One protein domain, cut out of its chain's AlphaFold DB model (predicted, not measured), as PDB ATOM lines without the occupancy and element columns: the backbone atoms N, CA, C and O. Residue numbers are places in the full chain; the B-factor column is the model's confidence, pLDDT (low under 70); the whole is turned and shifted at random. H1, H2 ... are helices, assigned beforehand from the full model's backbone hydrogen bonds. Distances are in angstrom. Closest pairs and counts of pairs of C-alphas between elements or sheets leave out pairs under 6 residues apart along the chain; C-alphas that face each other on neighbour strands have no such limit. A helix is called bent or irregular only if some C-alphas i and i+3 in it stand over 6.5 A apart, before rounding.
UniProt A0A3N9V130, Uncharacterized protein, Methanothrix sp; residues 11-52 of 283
ATOM      1  N   LEU A  11      73.525 -37.435  45.530       88.50
ATOM      2  CA  LEU A  11      73.034 -38.597  46.282       88.50
ATOM      3  C   LEU A  11      73.038 -38.325  47.791       88.50
ATOM      4  O   LEU A  11      72.047 -38.592  48.470       88.50
ATOM      5  N   LEU A  12      74.098 -37.700  48.313       88.88
ATOM      6  CA  LEU A  12      74.201 -37.366  49.740       88.88
ATOM      7  C   LEU A  12      73.125 -36.359  50.185       88.88
ATOM      8  O   LEU A  12      72.688 -36.376  51.335       88.88
ATOM      9  N   ARG A  13      72.677 -35.479  49.281       87.19
ATOM     10  CA  ARG A  13      71.607 -34.502  49.563       87.19
ATOM     11  C   ARG A  13      70.237 -35.150  49.730       87.19
ATOM     12  O   ARG A  13      69.433 -34.632  50.500       87.19
ATOM     13  N   ASN A  14      69.999 -36.248  49.018       89.38
ATOM     14  CA  ASN A  14      68.728 -36.967  49.013       89.38
ATOM     15  C   ASN A  14      68.614 -38.000  50.147       89.38
ATOM     16  O   ASN A  14      67.543 -38.567  50.346       89.38
ATOM     17  N   LEU A  15      69.686 -38.235  50.914       90.62
ATOM     18  CA  LEU A  15      69.648 -39.116  52.079       90.62
ATOM     19  C   LEU A  15      69.071 -38.416  53.328       90.62
ATOM     20  O   LEU A  15      69.274 -37.207  53.524       90.62
ATOM     21  N   PRO A  16      68.401 -39.172  54.222       92.56
ATOM     22  CA  PRO A  16      67.942 -38.663  55.514       92.56
ATOM     23  C   PRO A  16      69.057 -37.978  56.319       92.56
ATOM     24  O   PRO A  16      70.233 -38.325  56.204       92.56
ATOM     25  N   ALA A  17      68.690 -36.999  57.153       88.00
ATOM     26  CA  ALA A  17      69.645 -36.192  57.920       88.00
ATOM     27  C   ALA A  17      70.555 -37.021  58.848       88.00
ATOM     28  O   ALA A  17      71.728 -36.685  58.966       88.00
ATOM     29  N   VAL A  18      70.056 -38.141  59.389       91.00
ATOM     30  CA  VAL A  18      70.780 -39.054  60.299       91.00
ATOM     31  C   VAL A  18      72.125 -39.525  59.724       91.00
ATOM     32  O   VAL A  18      73.103 -39.671  60.445       91.00
ATOM     33  N   TYR A  19      72.228 -39.683  58.400       86.00
ATOM     34  CA  TYR A  19      73.468 -40.101  57.727       86.00
ATOM     35  C   TYR A  19      74.510 -38.977  57.564       86.00
ATOM     36  O   TYR A  19      75.575 -39.198  56.987       86.00
ATOM     37  N   ARG A  20      74.202 -37.757  58.019       84.31
ATOM     38  CA  ARG A  20      75.053 -36.560  57.893       84.31
ATOM     39  C   ARG A  20      75.487 -35.976  59.242       84.31
ATOM     40  O   ARG A  20      76.206 -34.978  59.232       84.31
ATOM     41  N   GLU A  21      75.044 -36.565  60.352       86.88
ATOM     42  CA  GLU A  21      75.302 -36.078  61.713       86.88
ATOM     43  C   GLU A  21      76.758 -36.293  62.146       86.88
ATOM     44  O   GLU A  21      77.363 -35.386  62.714       86.88
ATOM     45  N   ASP A  22      77.343 -37.451  61.822       89.88
ATOM     46  CA  ASP A  22      78.749 -37.754  62.106       89.88
ATOM     47  C   ASP A  22      79.680 -37.199  61.003       89.88
ATOM     48  O   ASP A  22      79.596 -37.639  59.848       89.88
ATOM     49  N   PRO A  23      80.585 -36.249  61.315       84.00
ATOM     50  CA  PRO A  23      81.485 -35.651  60.333       84.00
ATOM     51  C   PRO A  23      82.488 -36.636  59.713       84.00
ATOM     52  O   PRO A  23      82.875 -36.427  58.557       84.00
ATOM     53  N   ASP A  24      82.897 -37.694  60.419       86.19
ATOM     54  CA  ASP A  24      83.852 -38.674  59.884       86.19
ATOM     55  C   ASP A  24      83.142 -39.735  59.031       86.19
ATOM     56  O   ASP A  24      83.550 -39.981  57.887       86.19
ATOM     57  N   GLY A  25      82.008 -40.261  59.505       86.94
ATOM     58  CA  GLY A  25      81.117 -41.118  58.718       86.94
ATOM     59  C   GLY A  25      80.622 -40.448  57.431       86.94
ATOM     60  O   GLY A  25      80.595 -41.080  56.372       86.94
ATOM     61  N   LYS A  26      80.332 -39.140  57.473       87.38
ATOM     62  CA  LYS A  26      79.928 -38.351  56.297       87.38
ATOM     63  C   LYS A  26      81.000 -38.328  55.206       87.38
ATOM     64  O   LYS A  26      80.662 -38.502  54.037       87.38
ATOM     65  N   LYS A  27      82.276 -38.127  55.556       86.44
ATOM     66  CA  LYS A  27      83.380 -38.097  54.571       86.44
ATOM     67  C   LYS A  27      83.565 -39.450  53.889       86.44
ATOM     68  O   LYS A  27      83.806 -39.504  52.683       86.44
ATOM     69  N   PHE A  28      83.463 -40.540  54.651       90.19
ATOM     70  CA  PHE A  28      83.508 -41.889  54.091       90.19
ATOM     71  C   PHE A  28      82.322 -42.131  53.151       90.19
ATOM     72  O   PHE A  28      82.518 -42.531  52.000       90.19
ATOM     73  N   LEU A  29      81.109 -41.824  53.619       90.94
ATOM     74  CA  LEU A  29      79.876 -42.003  52.859       90.94
ATOM     75  C   LEU A  29      79.876 -41.180  51.565       90.94
ATOM     76  O   LEU A  29      79.478 -41.687  50.523       90.94
ATOM     77  N   GLU A  30      80.373 -39.944  51.596       90.00
ATOM     78  CA  GLU A  30      80.499 -39.096  50.409       90.00
ATOM     79  C   GLU A  30      81.412 -39.724  49.346       90.00
ATOM     80  O   GLU A  30      81.032 -39.804  48.178       90.00
ATOM     81  N   ARG A  31      82.584 -40.247  49.736       89.31
ATOM     82  CA  ARG A  31      83.501 -40.928  48.799       89.31
ATOM     83  C   ARG A  31      82.910 -42.230  48.262       89.31
ATOM     84  O   ARG A  31      83.101 -42.536  47.088       89.31
ATOM     85  N   PHE A  32      82.191 -42.977  49.100       91.44
ATOM     86  CA  PHE A  32      81.490 -44.194  48.690       91.44
ATOM     87  C   PHE A  32      80.391 -43.885  47.663       91.44
ATOM     88  O   PHE A  32      80.358 -44.486  46.590       91.44
ATOM     89  N   LEU A  33      79.537 -42.896  47.945       92.81
ATOM     90  CA  LEU A  33      78.449 -42.483  47.056       92.81
ATOM     91  C   LEU A  33      78.952 -41.856  45.755       92.81
ATOM     92  O   LEU A  33      78.321 -42.057  44.722       92.81
ATOM     93  N   ALA A  34      80.101 -41.176  45.757       90.56
ATOM     94  CA  ALA A  34      80.677 -40.579  44.549       90.56
ATOM     95  C   ALA A  34      80.918 -41.599  43.413       90.56
ATOM     96  O   ALA A  34      80.807 -41.253  42.229       90.56
ATOM     97  N   VAL A  35      81.208 -42.863  43.750       90.75
ATOM     98  CA  VAL A  35      81.346 -43.952  42.765       90.75
ATOM     99  C   VAL A  35      80.005 -44.235  42.081       90.75
ATOM    100  O   VAL A  35      79.943 -44.329  40.854       90.75
ATOM    101  N   PHE A  36      78.925 -44.309  42.860       92.25
ATOM    102  CA  PHE A  36      77.573 -44.531  42.344       92.25
ATOM    103  C   PHE A  36      77.047 -43.321  41.579       92.25
ATOM    104  O   PHE A  36      76.469 -43.495  40.510       92.25
ATOM    105  N   GLU A  37      77.304 -42.105  42.066       91.12
ATOM    106  CA  GLU A  37      76.947 -40.866  41.367       91.12
ATOM    107  C   GLU A  37      77.523 -40.840  39.962       91.12
ATOM    108  O   GLU A  37      76.818 -40.524  39.017       91.12
ATOM    109  N   THR A  38      78.789 -41.225  39.800       89.12
ATOM    110  CA  THR A  38      79.423 -41.245  38.477       89.12
ATOM    111  C   THR A  38      78.714 -42.213  37.527       89.12
ATOM    112  O   THR A  38      78.438 -41.855  36.384       89.12
ATOM    113  N   ARG A  39      78.345 -43.409  38.003       90.75
ATOM    114  CA  ARG A  39      77.616 -44.404  37.196       90.75
ATOM    115  C   ARG A  39      76.180 -43.981  36.878       90.75
ATOM    116  O   ARG A  39      75.688 -44.238  35.777       90.75
ATOM    117  N   LEU A  40      75.508 -43.329  37.822       92.00
ATOM    118  CA  LEU A  40      74.160 -42.804  37.617       92.00
ATOM    119  C   LEU A  40      74.174 -41.612  36.660       92.00
ATOM    120  O   LEU A  40      73.370 -41.590  35.736       92.00
ATOM    121  N   ASP A  41      75.130 -40.692  36.797       90.56
ATOM    122  CA  ASP A  41      75.322 -39.571  35.872       90.56
ATOM    123  C   ASP A  41      75.572 -40.076  34.437       90.56
ATOM    124  O   ASP A  41      75.042 -39.520  33.474       90.56
ATOM    125  N   GLU A  42      76.377 -41.132  34.267       90.31
ATOM    126  CA  GLU A  42      76.579 -41.798  32.971       90.31
ATOM    127  C   GLU A  42      75.265 -42.357  32.412       90.31
ATOM    128  O   GLU A  42      74.927 -42.094  31.256       90.31
ATOM    129  N   SER A  43      74.494 -43.063  33.241       92.88
ATOM    130  CA  SER A  43      73.198 -43.637  32.859       92.88
ATOM    131  C   SER A  43      72.182 -42.554  32.485       92.88
ATOM    132  O   SER A  43      71.524 -42.646  31.451       92.88
ATOM    133  N   GLU A  44      72.102 -41.471  33.257       91.88
ATOM    134  CA  GLU A  44      71.256 -40.322  32.941       91.88
ATOM    135  C   GLU A  44      71.664 -39.648  31.635       91.88
ATOM    136  O   GLU A  44      70.801 -39.236  30.859       91.88
ATOM    137  N   ARG A  45      72.967 -39.512  31.366       89.38
ATOM    138  CA  ARG A  45      73.446 -38.961  30.090       89.38
ATOM    139  C   ARG A  45      73.047 -39.849  28.917       89.38
ATOM    140  O   ARG A  45      72.711 -39.308  27.866       89.38
ATOM    141  N   LEU A  46      73.072 -41.171  29.083       89.50
ATOM    142  CA  LEU A  46      72.588 -42.106  28.065       89.50
ATOM    143  C   LEU A  46      71.082 -41.938  27.837       89.50
ATOM    144  O   LEU A  46      70.664 -41.735  26.700       89.50
ATOM    145  N   ILE A  47      70.284 -41.908  28.908       92.38
ATOM    146  CA  ILE A  47      68.829 -41.693  28.828       92.38
ATOM    147  C   ILE A  47      68.508 -40.340  28.177       92.38
ATOM    148  O   ILE A  47      67.656 -40.265  27.299       92.38
ATOM    149  N   LYS A  48      69.235 -39.270  28.522       89.94
ATOM    150  CA  LYS A  48      69.072 -37.936  27.910       89.94
ATOM    151  C   LYS A  48      69.378 -37.922  26.411       89.94
ATOM    152  O   LYS A  48      68.820 -37.102  25.692       89.94
ATOM    153  N   LYS A  49      70.257 -38.807  25.933       86.88
ATOM    154  CA  LYS A  49      70.549 -38.968  24.500       86.88
ATOM    155  C   LYS A  49      69.539 -39.871  23.790       86.88
ATOM    156  O   LYS A  49      69.467 -39.812  22.568       86.88
ATOM    157  N   MET A  50      68.749 -40.655  24.526       89.38
ATOM    158  CA  MET A  50      67.816 -41.639  23.973       89.38
ATOM    159  C   MET A  50      66.832 -41.061  22.935       89.38
ATOM    160  O   MET A  50      66.688 -41.678  21.881       89.38
ATOM    161  N   PRO A  51      66.215 -39.876  23.138       89.69
ATOM    162  CA  PRO A  51      65.295 -39.303  22.152       89.69
ATOM    163  C   PRO A  51      65.917 -39.092  20.766       89.69
ATOM    164  O   PRO A  51      65.221 -39.220  19.765       89.69
ATOM    165  N   ARG A  52      67.232 -38.835  20.689       86.31
ATOM    166  CA  ARG A  52      67.936 -38.617  19.416       86.31
ATOM    167  C   ARG A  52      67.923 -39.851  18.517       86.31
ATOM    168  O   ARG A  52      67.915 -39.712  17.306       86.31
TER     169      ARG A  52
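What this domain is: This is residues 11 to 52 of the 283 residues of an uncharacterized protein of Methanothrix sp (UniProt A0A3N9V130). One long helix, H3, with a kink partway along it, makes the length of the model, and the short stretch before it, with the one-turn helices H1 and H2, folds back over one side of its first part. Residues 41 to 52, the last part of H3, stick out free. The printed part has 42 residues with three named helices, in the order H1, H2, H3, and no named strand; the class is all helix. It is only just loose, close to extended, with a radius of gyration of the C-alphas of 13.6 A, and its outline is a rod of 44 by 17 by 7 A.

How they stand to each other: H3, residues 23 to 52, has a kink of 35 degrees near residue 34. It is irregular: C-alphas 48 and 51 are 7.0 A apart. H1, residues 11 to 14, touches H3 at its residues 29 to 37 alone; the closest C-alphas, those of Leu 12 and Glu 30, are 6.6 A apart. H2, residues 17 to 20, and H3 only just touch, and only at the corner by their link, with 3 pairs of C-alphas within 8 A; the closest are those of Arg 20 and Lys 26, 5.4 A apart. H1 and H2 are only just apart, their closest C-alphas 8.2 A from each other. In H3, 21 of 26 O i to N i+4 pairs are within hydrogen-bond range; H1 and H2 are too short for such a pair, and each has its one O i to N i+3 pair within range.

Where its parts are: H3 measures 43.2 A from C-alpha 23 at (81.485, -35.651, 60.333) to C-alpha 52 at (67.936, -38.617, 19.416). H1 begins with C-alpha 11 at (73.034, -38.597, 46.282). H1 and H2 each measure 5.4 A.

The domain as a whole: The two C-alphas farthest apart, those of Asp 22 and Arg 52, are 44.0 A apart. The links H1 to H2 and H2 to H3 are tight. The printed part has no cut. Residues 13 to 18 also stand free. The mean pLDDT of the printed part is 89.4, and no printed residue is under 70.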